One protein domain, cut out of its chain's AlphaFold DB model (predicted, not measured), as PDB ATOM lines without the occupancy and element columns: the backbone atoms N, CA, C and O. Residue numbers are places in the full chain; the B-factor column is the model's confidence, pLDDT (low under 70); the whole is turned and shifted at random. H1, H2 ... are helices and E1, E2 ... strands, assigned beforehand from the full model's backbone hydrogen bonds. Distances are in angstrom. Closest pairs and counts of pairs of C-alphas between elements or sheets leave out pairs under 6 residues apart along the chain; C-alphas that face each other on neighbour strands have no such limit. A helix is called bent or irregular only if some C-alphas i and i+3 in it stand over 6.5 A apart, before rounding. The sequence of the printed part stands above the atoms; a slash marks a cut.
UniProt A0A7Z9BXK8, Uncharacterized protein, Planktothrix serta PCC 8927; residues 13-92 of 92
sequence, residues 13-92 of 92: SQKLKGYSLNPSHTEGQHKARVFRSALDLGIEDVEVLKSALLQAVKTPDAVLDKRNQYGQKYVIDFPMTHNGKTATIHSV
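Overview. This is residues 13 to 92 of the 92 residues of an uncharacterized protein of Planktothrix serta PCC 8927 (UniProt A0A7Z9BXK8). A long, bent three-stranded sheet has H3 crossing over E2, H2 at its E2-E3 turn, and H1 bridging both helices; E1 lies at the far end. The printed part has 80 residues, with three named helices and three named strands in the order H1 H2 H3 E1 E2 E3 along the chain, mixed class. The whole is compact, radius of gyration of the C-alphas 13.0 A, spanning 31 by 29 by 17 A.

Arrangement. Start at the meander, antiparallel strands in succession: E1, residues 63 to 68, E2, 71 to 82, E3, 85 to 91. Find N 65 and O 73, 3.0 A, in hairpin E1-E2, and N 80 and O 87, 2.9 A, in hairpin E2-E3. H3, residues 43 to 56, is on the sheet, across the strands; its closest C-alpha pair with E2 is Ala 56 and Phe 78, 6.7 A. H2, residues 29 to 39, stands up from the sheet over E3. H1, residues 13 to 20, touches H2 at C-alphas 20 and 32, 5.5 A. In H3, 8 of 10 O i to N i+4 pairs are within hydrogen-bond range.

Along the chain. Find C-alpha 13 at (47.930, -21.811, 7.638), where H1 begins; E2 spans 32.0 A, and E3 ends at C-alpha 91, (42.399, -9.320, 2.257).

Size, cuts and confidence. The printed part has no cut; no printed residue is under 70.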
ATOM      1  N   SER A  13      48.946 -20.778   7.869       95.50
ATOM      2  CA  SER A  13      47.930 -21.811   7.638       95.50
ATOM      3  C   SER A  13      47.093 -22.072   8.900       95.50
ATOM      4  O   SER A  13      45.909 -22.380   8.780       95.50
ATOM      5  N   GLN A  14      47.653 -21.912  10.109       95.75
ATOM      6  CA  GLN A  14      46.906 -22.077  11.360       95.75
ATOM      7  C   GLN A  14      45.846 -20.994  11.541       95.75
ATOM      8  O   GLN A  14      44.747 -21.297  11.997       95.75
ATOM      9  N   LYS A  15      46.113 -19.753  11.120       94.38
ATOM     10  CA  LYS A  15      45.106 -18.685  11.138       94.38
ATOM     11  C   LYS A  15      43.981 -18.970  10.142       94.38
ATOM     12  O   LYS A  15      42.810 -18.795  10.470       94.38
ATOM     13  N   LEU A  16      44.306 -19.453   8.942       96.94
ATOM     14  CA  LEU A  16      43.284 -19.813   7.955       96.94
ATOM     15  C   LEU A  16      42.420 -20.977   8.451       96.94
ATOM     16  O   LEU A  16      41.198 -20.858   8.491       96.94
ATOM     17  N   LYS A  17      43.058 -22.061   8.898       96.44
ATOM     18  CA  LYS A  17      42.399 -23.275   9.388       96.44
ATOM     19  C   LYS A  17      41.639 -23.067  10.691       96.44
ATOM     20  O   LYS A  17      40.568 -23.629  10.863       96.44
ATOM     21  N   GLY A  18      42.230 -22.330  11.625       94.75
ATOM     22  CA  GLY A  18      41.741 -22.170  12.990       94.75
ATOM     23  C   GLY A  18      40.710 -21.061  13.140       94.75
ATOM     24  O   GLY A  18      39.886 -21.149  14.044       94.75
ATOM     25  N   TYR A  19      40.710 -20.070  12.242       96.06
ATOM     26  CA  TYR A  19      39.825 -18.908  12.304       96.06
ATOM     27  C   TYR A  19      38.993 -18.734  11.025       96.06
ATOM     28  O   TYR A  19      37.780 -18.917  11.066       96.06
ATOM     29  N   SER A  20      39.616 -18.401   9.887       95.56
ATOM     30  CA  SER A  20      38.885 -17.934   8.693       95.56
ATOM     31  C   SER A  20      38.014 -19.000   8.029       95.56
ATOM     32  O   SER A  20      36.941 -18.674   7.527       95.56
ATOM     33  N   LEU A  21      38.472 -20.252   8.019       97.12
ATOM     34  CA  LEU A  21      37.779 -21.402   7.431       97.12
ATOM     35  C   LEU A  21      37.186 -22.326   8.500       97.12
ATOM     36  O   LEU A  21      36.654 -23.376   8.165       97.12
ATOM     37  N   ASN A  22      37.249 -21.940   9.779       97.19
ATOM     38  CA  ASN A  22      36.760 -22.757  10.883       97.19
ATOM     39  C   ASN A  22      35.291 -22.446  11.220       97.19
ATOM     40  O   ASN A  22      35.023 -21.412  11.841       97.19
ATOM     41  N   PRO A  23      34.331 -23.332  10.898       95.81
ATOM     42  CA  PRO A  23      32.932 -23.128  11.266       95.81
ATOM     43  C   PRO A  23      32.686 -23.235  12.778       95.81
ATOM     44  O   PRO A  23      31.664 -22.750  13.247       95.81
ATOM     45  N   SER A  24      33.606 -23.833  13.540       96.25
ATOM     46  CA  SER A  24      33.492 -23.995  14.996       96.25
ATOM     47  C   SER A  24      34.139 -22.853  15.787       96.25
ATOM     48  O   SER A  24      34.078 -22.851  17.015       96.25
ATOM     49  N   HIS A  25      34.796 -21.891  15.126       95.88
ATOM     50  CA  HIS A  25      35.406 -20.758  15.819       95.88
ATOM     51  C   HIS A  25      34.342 -19.716  16.173       95.88
ATOM     52  O   HIS A  25      33.664 -19.204  15.289       95.88
ATOM     53  N   THR A  26      34.275 -19.308  17.441       94.00
ATOM     54  CA  THR A  26      33.267 -18.363  17.965       94.00
ATOM     55  C   THR A  26      33.115 -17.094  17.119       94.00
ATOM     56  O   THR A  26      32.008 -16.726  16.743       94.00
ATOM     57  N   GLU A  27      34.227 -16.452  16.759       92.62
ATOM     58  CA  GLU A  27      34.226 -15.273  15.878       92.62
ATOM     59  C   GLU A  27      34.372 -15.596  14.375       92.62
ATOM     60  O   GLU A  27      33.721 -14.983  13.526       92.62
ATOM     61  N   GLY A  28      35.237 -16.554  14.021       92.62
ATOM     62  CA  GLY A  28      35.573 -16.923  12.645       92.62
ATOM     63  C   GLY A  28      34.477 -17.675  11.884       92.62
ATOM     64  O   GLY A  28      34.461 -17.624  10.654       92.62
ATOM     65  N   GLN A  29      33.506 -18.283  12.577       95.75
ATOM     66  CA  GLN A  29      32.429 -19.083  11.971       95.75
ATOM     67  C   GLN A  29      31.664 -18.345  10.865       95.75
ATOM     68  O   GLN A  29      31.289 -18.936   9.851       95.75
ATOM     69  N   HIS A  30      31.455 -17.033  11.016       96.62
ATOM     70  CA  HIS A  30      30.742 -16.236  10.022       96.62
ATOM     71  C   HIS A  30      31.560 -16.079   8.736       96.62
ATOM     72  O   HIS A  30      30.988 -16.082   7.648       96.62
ATOM     73  N   LYS A  31      32.893 -16.012   8.844       95.56
ATOM     74  CA  LYS A  31      33.798 -16.003   7.686       95.56
ATOM     75  C   LYS A  31      33.805 -17.370   7.015       95.56
ATOM     76  O   LYS A  31      33.608 -17.432   5.806       95.56
ATOM     77  N   ALA A  32      33.914 -18.444   7.796       97.50
ATOM     78  CA  ALA A  32      33.893 -19.812   7.283       97.50
ATOM     79  C   ALA A  32      32.608 -20.096   6.490       97.50
ATOM     80  O   ALA A  32      32.655 -20.639   5.388       97.50
ATOM     81  N   ARG A  33      31.454 -19.636   6.993       97.81
ATOM     82  CA  ARG A  33      30.172 -19.738   6.285       97.81
ATOM     83  C   ARG A  33      30.176 -18.991   4.947       97.81
ATOM     84  O   ARG A  33      29.657 -19.521   3.964       97.81
ATOM     85  N   VAL A  34      30.735 -17.781   4.898       97.75
ATOM     86  CA  VAL A  34      30.829 -16.994   3.656       97.75
ATOM     87  C   VAL A  34      31.761 -17.677   2.658       97.75
ATOM     88  O   VAL A  34      31.365 -17.859   1.510       97.75
ATOM     89  N   PHE A  35      32.937 -18.133   3.095       98.06
ATOM     90  CA  PHE A  35      33.870 -18.886   2.252       98.06
ATOM     91  C   PHE A  35      33.227 -20.148   1.671       98.06
ATOM     92  O   PHE A  35      33.297 -20.372   0.462       98.06
ATOM     93  N   ARG A  36      32.513 -20.923   2.497       97.75
ATOM     94  CA  ARG A  36      31.818 -22.123   2.024       97.75
ATOM     95  C   ARG A  36      30.700 -21.796   1.037       97.75
ATOM     96  O   ARG A  36      30.544 -22.456   0.015       97.75
ATOM     97  N   SER A  37      29.916 -20.757   1.306       97.75
ATOM     98  CA  SER A  37      28.815 -20.370   0.422       97.75
ATOM     99  C   SER A  37      29.323 -19.853  -0.929       97.75
ATOM    100  O   SER A  37      28.890 -20.354  -1.972       97.75
ATOM    101  N   ALA A  38      30.264 -18.906  -0.901       97.94
ATOM    102  CA  ALA A  38      30.717 -18.156  -2.067       97.94
ATOM    103  C   ALA A  38      31.746 -18.904  -2.921       97.94
ATOM    104  O   ALA A  38      31.754 -18.730  -4.132       97.94
ATOM    105  N   LEU A  39      32.597 -19.731  -2.310       98.00
ATOM    106  CA  LEU A  39      33.716 -20.396  -2.990       98.00
ATOM    107  C   LEU A  39      33.787 -21.900  -2.724       98.00
ATOM    108  O   LEU A  39      34.668 -22.559  -3.253       98.00
ATOM    109  N   ASP A  40      32.880 -22.456  -1.916       97.88
ATOM    110  CA  ASP A  40      32.940 -23.862  -1.492       97.88
ATOM    111  C   ASP A  40      34.254 -24.231  -0.783       97.88
ATOM    112  O   ASP A  40      34.692 -25.370  -0.838       97.88
ATOM    113  N   LEU A  41      34.877 -23.261  -0.103       98.12
ATOM    114  CA  LEU A  41      36.103 -23.480   0.667       98.12
ATOM    115  C   LEU A  41      35.784 -23.926   2.099       98.12
ATOM    116  O   LEU A  41      34.956 -23.309   2.780       98.12
ATOM    117  N   GLY A  42      36.464 -24.976   2.554       96.81
ATOM    118  CA  GLY A  42      36.453 -25.482   3.927       96.81
ATOM    119  C   GLY A  42      37.850 -25.586   4.549       96.81
ATOM    120  O   GLY A  42      38.843 -25.106   4.006       96.81
ATOM    121  N   ILE A  43      37.936 -26.220   5.722       96.81
ATOM    122  CA  ILE A  43      39.202 -26.465   6.444       96.81
ATOM    123  C   ILE A  43      40.181 -27.297   5.597       96.81
ATOM    124  O   ILE A  43      41.399 -27.163   5.723       96.81
ATOM    125  N   GLU A  44      39.645 -28.170   4.757       96.56
ATOM    126  CA  GLU A  44      40.362 -29.010   3.809       96.56
ATOM    127  C   GLU A  44      41.077 -28.201   2.713       96.56
ATOM    128  O   GLU A  44      42.123 -28.629   2.228       96.56
ATOM    129  N   ASP A  45      40.604 -26.987   2.413       97.56
ATOM    130  CA  ASP A  45      41.080 -26.153   1.302       97.56
ATOM    131  C   ASP A  45      42.023 -25.022   1.748       97.56
ATOM    132  O   ASP A  45      42.246 -24.040   1.034       97.56
ATOM    133  N   VAL A  46      42.599 -25.134   2.948       97.62
ATOM    134  CA  VAL A  46      43.486 -24.108   3.526       97.62
ATOM    135  C   VAL A  46      44.643 -23.755   2.592       97.62
ATOM    136  O   VAL A  46      44.951 -22.575   2.415       97.62
ATOM    137  N   GLU A  47      45.262 -24.752   1.963       97.69
ATOM    138  CA  GLU A  47      46.391 -24.521   1.056       97.69
ATOM    139  C   GLU A  47      45.955 -23.867  -0.266       97.69
ATOM    140  O   GLU A  47      46.729 -23.109  -0.854       97.69
ATOM    141  N   VAL A  48      44.701 -24.062  -0.692       97.88
ATOM    142  CA  VAL A  48      44.121 -23.380  -1.859       97.88
ATOM    143  C   VAL A  48      43.985 -21.884  -1.569       97.88
ATOM    144  O   VAL A  48      44.510 -21.058  -2.319       97.88
ATOM    145  N   LEU A  49      43.357 -21.522  -0.443       97.88
ATOM    146  CA  LEU A  49      43.210 -20.119  -0.043       97.88
ATOM    147  C   LEU A  49      44.571 -19.455   0.205       97.88
ATOM    148  O   LEU A  49      44.804 -18.327  -0.229       97.88
ATOM    149  N   LYS A  50      45.494 -20.156   0.871       97.94
ATOM    150  CA  LYS A  50      46.848 -19.656   1.125       97.94
ATOM    151  C   LYS A  50      47.599 -19.358  -0.165       97.94
ATOM    152  O   LYS A  50      48.194 -18.290  -0.285       97.94
ATOM    153  N   SER A  51      47.556 -20.280  -1.124       97.25
ATOM    154  CA  SER A  51      48.215 -20.105  -2.418       97.25
ATOM    155  C   SER A  51      47.640 -18.905  -3.166       97.25
ATOM    156  O   SER A  51      48.403 -18.086  -3.670       97.25
ATOM    157  N   ALA A  52      46.312 -18.746  -3.171       97.50
ATOM    158  CA  ALA A  52      45.653 -17.604  -3.801       97.50
ATOM    159  C   ALA A  52      46.087 -16.267  -3.174       97.50
ATOM    160  O   ALA A  52      46.457 -15.338  -3.890       97.50
ATOM    161  N   LEU A  53      46.143 -16.191  -1.840       97.44
ATOM    162  CA  LEU A  53      46.615 -14.997  -1.138       97.44
ATOM    163  C   LEU A  53      48.104 -14.706  -1.411       97.44
ATOM    164  O   LEU A  53      48.467 -13.552  -1.627       97.44
ATOM    165  N   LEU A  54      48.968 -15.731  -1.451       97.00
ATOM    166  CA  LEU A  54      50.394 -15.575  -1.782       97.00
ATOM    167  C   LEU A  54      50.632 -15.097  -3.222       97.00
ATOM    168  O   LEU A  54      51.642 -14.449  -3.489       97.00
ATOM    169  N   GLN A  55      49.727 -15.401  -4.152       96.06
ATOM    170  CA  GLN A  55      49.769 -14.815  -5.493       96.06
ATOM    171  C   GLN A  55      49.259 -13.373  -5.478       96.06
ATOM    172  O   GLN A  55      49.894 -12.495  -6.060       96.06
ATOM    173  N   ALA A  56      48.167 -13.105  -4.757       96.31
ATOM    174  CA  ALA A  56      47.568 -11.776  -4.664       96.31
ATOM    175  C   ALA A  56      48.538 -10.726  -4.095       96.31
ATOM    176  O   ALA A  56      48.633  -9.623  -4.623       96.31
ATOM    177  N   VAL A  57      49.339 -11.070  -3.081       96.06
ATOM    178  CA  VAL A  57      50.329 -10.135  -2.504       96.06
ATOM    179  C   VAL A  57      51.405  -9.679  -3.494       96.06
ATOM    180  O   VAL A  57      52.028  -8.640  -3.275       96.06
ATOM    181  N   LYS A  58      51.628 -10.422  -4.586       95.00
ATOM    182  CA  LYS A  58      52.615 -10.088  -5.625       95.00
ATOM    183  C   LYS A  58      52.060  -9.147  -6.693       95.00
ATOM    184  O   LYS A  58      52.840  -8.596  -7.477       95.00
ATOM    185  N   THR A  59      50.744  -8.948  -6.746       93.31
ATOM    186  CA  THR A  59      50.121  -8.077  -7.746       93.31
ATOM    187  C   THR A  59      50.280  -6.597  -7.366       93.31
ATOM    188  O   THR A  59      50.505  -6.249  -6.202       93.31
ATOM    189  N   PRO A  60      50.213  -5.673  -8.339       90.94
ATOM    190  CA  PRO A  60      50.281  -4.239  -8.076       90.94
ATOM    191  C   PRO A  60      48.947  -3.624  -7.605       90.94
ATOM    192  O   PRO A  60      48.780  -2.407  -7.733       90.94
ATOM    193  N   ASP A  61      48.041  -4.406  -7.010       92.94
ATOM    194  CA  ASP A  61      46.657  -3.997  -6.702       92.94
ATOM    195  C   ASP A  61      46.411  -3.649  -5.229       92.94
ATOM    196  O   ASP A  61      45.287  -3.350  -4.836       92.94
ATOM    197  N   ALA A  62      47.454  -3.630  -4.398       95.12
ATOM    198  CA  ALA A  62      47.302  -3.253  -3.000       95.12
ATOM    199  C   ALA A  62      46.896  -1.781  -2.851       95.12
ATOM    200  O   ALA A  62      47.414  -0.900  -3.544       95.12
ATOM    201  N   VAL A  63      46.007  -1.508  -1.905       95.88
ATOM    202  CA  VAL A  63      45.524  -0.174  -1.543       95.88
ATOM    203  C   VAL A  63      45.926   0.112  -0.100       95.88
ATOM    204  O   VAL A  63      45.832  -0.760   0.758       95.88
ATOM    205  N   LEU A  64      46.408   1.322   0.180       95.06
ATOM    206  CA  LEU A  64      46.732   1.744   1.546       95.06
ATOM    207  C   LEU A  64      45.457   1.855   2.392       95.06
ATOM    208  O   LEU A  64      44.495   2.496   1.975       95.06
ATOM    209  N   ASP A  65      45.491   1.294   3.599       94.44
ATOM    210  CA  ASP A  65      44.447   1.456   4.621       94.44
ATOM    211  C   ASP A  65      45.014   2.171   5.869       94.44
ATOM    212  O   ASP A  65      46.081   2.789   5.837       94.44
ATOM    213  N   LYS A  66      44.301   2.152   6.994       92.44
ATOM    214  CA  LYS A  66      44.702   2.798   8.240       92.44
ATOM    215  C   LYS A  66      45.976   2.186   8.811       92.44
ATOM    216  O   LYS A  66      46.097   0.975   8.999       92.44
ATOM    217  N   ARG A  67      46.901   3.056   9.205       94.69
ATOM    218  CA  ARG A  67      48.029   2.682  10.057       94.69
ATOM    219  C   ARG A  67      47.531   2.408  11.477       94.69
ATOM    220  O   ARG A  67      46.702   3.150  11.999       94.69
ATOM    221  N   ASN A  68      48.043   1.361  12.109       93.12
ATOM    222  CA  ASN A  68      47.793   1.064  13.518       93.12
ATOM    223  C   ASN A  68      49.117   0.839  14.269       93.12
ATOM    224  O   ASN A  68      50.201   1.013  13.710       93.12
ATOM    225  N   GLN A  69      49.029   0.435  15.540       94.62
ATOM    226  CA  GLN A  69      50.196   0.151  16.385       94.62
ATOM    227  C   GLN A  69      51.117  -0.958  15.841       94.62
ATOM    228  O   GLN A  69      52.274  -1.031  16.237       94.62
ATOM    229  N   TYR A  70      50.623  -1.797  14.926       90.38
ATOM    230  CA  TYR A  70      51.371  -2.894  14.308       90.38
ATOM    231  C   TYR A  70      51.948  -2.532  12.933       90.38
ATOM    232  O   TYR A  70      52.628  -3.353  12.325       90.38
ATOM    233  N   GLY A  71      51.703  -1.313  12.437       92.69
ATOM    234  CA  GLY A  71      52.251  -0.825  11.176       92.69
ATOM    235  C   GLY A  71      51.195  -0.366  10.176       92.69
ATOM    236  O   GLY A  71      50.068  -0.011  10.528       92.69
ATOM    237  N   GLN A  72      51.608  -0.298   8.914       94.75
ATOM    238  CA  GLN A  72      50.772   0.128   7.797       94.75
ATOM    239  C   GLN A  72      49.937  -1.053   7.292       94.75
ATOM    240  O   GLN A  72      50.500  -2.087   6.939       94.75
ATOM    241  N   LYS A  73      48.610  -0.890   7.235       95.38
ATOM    242  CA  LYS A  73      47.722  -1.877   6.616       95.38
ATOM    243  C   LYS A  73      47.584  -1.651   5.122       95.38
ATOM    244  O   LYS A  73      47.667  -0.516   4.642       95.38
ATOM    245  N   TYR A  74      47.321  -2.742   4.423       95.38
ATOM    246  CA  TYR A  74      47.055  -2.747   3.001       95.38
ATOM    247  C   TYR A  74      45.890  -3.674   2.713       95.38
ATOM    248  O   TYR A  74      45.800  -4.752   3.292       95.38
ATOM    249  N   VAL A  75      45.035  -3.253   1.796       96.44
ATOM    250  CA  VAL A  75      43.912  -4.036   1.303       96.44
ATOM    251  C   VAL A  75      44.259  -4.565  -0.076       96.44
ATOM    252  O   VAL A  75      44.770  -3.813  -0.904       96.44
ATOM    253  N   ILE A  76      43.969  -5.836  -0.336       96.75
ATOM    254  CA  ILE A  76      44.012  -6.413  -1.682       96.75
ATOM    255  C   ILE A  76      42.677  -7.090  -1.948       96.75
ATOM    256  O   ILE A  76      42.303  -8.025  -1.236       96.75
ATOM    257  N   ASP A  77      42.000  -6.622  -2.991       97.50
ATOM    258  CA  ASP A  77      40.812  -7.254  -3.546       97.50
ATOM    259  C   ASP A  77      41.193  -8.011  -4.816       97.50
ATOM    260  O   ASP A  77      41.746  -7.430  -5.748       97.50
ATOM    261  N   PHE A  78      40.903  -9.309  -4.865       97.44
ATOM    262  CA  PHE A  78      41.198 -10.122  -6.043       97.44
ATOM    263  C   PHE A  78      40.116 -11.179  -6.288       97.44
ATOM    264  O   PHE A  78      39.574 -11.743  -5.333       97.44
ATOM    265  N   PRO A  79      39.771 -11.467  -7.555       97.56
ATOM    266  CA  PRO A  79      38.859 -12.553  -7.873       97.56
ATOM    267  C   PRO A  79      39.541 -13.903  -7.638       97.56
ATOM    268  O   PRO A  79      40.709 -14.102  -7.971       97.56
ATOM    269  N   MET A  80      38.785 -14.853  -7.107       97.38
ATOM    270  CA  MET A  80      39.192 -16.243  -6.949       97.38
ATOM    271  C   MET A  80      38.079 -17.145  -7.469       97.38
ATOM    272  O   MET A  80      36.901 -16.865  -7.245       97.38
ATOM    273  N   THR A  81      38.458 -18.242  -8.122       97.62
ATOM    274  CA  THR A  81      37.531 -19.294  -8.542       97.62
ATOM    275  C   THR A  81      37.891 -20.606  -7.856       97.62
ATOM    276  O   THR A  81      39.053 -21.007  -7.861       97.62
ATOM    277  N   HIS A  82      36.897 -21.282  -7.286       97.81
ATOM    278  CA  HIS A  82      37.033 -22.612  -6.695       97.81
ATOM    279  C   HIS A  82      35.731 -23.398  -6.884       97.81
ATOM    280  O   HIS A  82      34.643 -22.844  -6.740       97.81
ATOM    281  N   ASN A  83      35.839 -24.671  -7.283       95.62
ATOM    282  CA  ASN A  83      34.702 -25.556  -7.582       95.62
ATOM    283  C   ASN A  83      33.606 -24.908  -8.457       95.62
ATOM    284  O   ASN A  83      32.412 -25.039  -8.197       95.62
ATOM    285  N   GLY A  84      34.014 -24.165  -9.494       96.44
ATOM    286  CA  GLY A  84      33.095 -23.496 -10.425       96.44
ATOM    287  C   GLY A  84      32.392 -22.251  -9.869       96.44
ATOM    288  O   GLY A  84      31.589 -21.647 -10.577       96.44
ATOM    289  N   LYS A  85      32.697 -21.836  -8.635       97.81
ATOM    290  CA  LYS A  85      32.214 -20.588  -8.043       97.81
ATOM    291  C   LYS A  85      33.302 -19.527  -8.072       97.81
ATOM    292  O   LYS A  85      34.462 -19.837  -7.817       97.81
ATOM    293  N   THR A  86      32.916 -18.280  -8.323       97.94
ATOM    294  CA  THR A  86      33.831 -17.135  -8.346       97.94
ATOM    295  C   THR A  86      33.364 -16.072  -7.366       97.94
ATOM    296  O   THR A  86      32.188 -15.709  -7.358       97.94
ATOM    297  N   ALA A  87      34.290 -15.550  -6.567       98.00
ATOM    298  CA  ALA A  87      34.040 -14.449  -5.647       98.00
ATOM    299  C   ALA A  87      35.282 -13.563  -5.514       98.00
ATOM    300  O   ALA A  87      36.406 -14.013  -5.739       98.00
ATOM    301  N   THR A  88      35.077 -12.310  -5.117       97.94
ATOM    302  CA  THR A  88      36.174 -11.409  -4.753       97.94
ATOM    303  C   THR A  88      36.582 -11.654  -3.305       97.94
ATOM    304  O   THR A  88      35.748 -11.599  -2.400       97.94
ATOM    305  N   ILE A  89      37.868 -11.915  -3.085       97.38
ATOM    306  CA  ILE A  89      38.477 -11.998  -1.761       97.38
ATOM    307  C   ILE A  89      38.962 -10.616  -1.348       97.38
ATOM    308  O   ILE A  89      39.756 -10.019  -2.067       97.38
ATOM    309  N   HIS A  90      38.530 -10.170  -0.168       96.75
ATOM    310  CA  HIS A  90      38.998  -8.949   0.484       96.75
ATOM    311  C   HIS A  90      40.008  -9.295   1.585       96.75
ATOM    312  O   HIS A  90      39.632  -9.810   2.644       96.75
ATOM    313  N   SER A  91      41.294  -9.053   1.326       94.25
ATOM    314  CA  SER A  91      42.399  -9.320   2.257       94.25
ATOM    315  C   SER A  91      42.906  -8.022   2.884       94.25
ATOM    316  O   SER A  91      43.178  -7.081   2.146       94.25
ATOM    317  N   VAL A  92      43.075  -7.987   4.216       90.38
ATOM    318  CA  VAL A  92      43.500  -6.810   5.016       90.38
ATOM    319  C   VAL A  92      44.535  -7.185   6.071       90.38
ATOM    320  O   VAL A  92      44.393  -8.290   6.650       90.38
TER     321      VAL A  92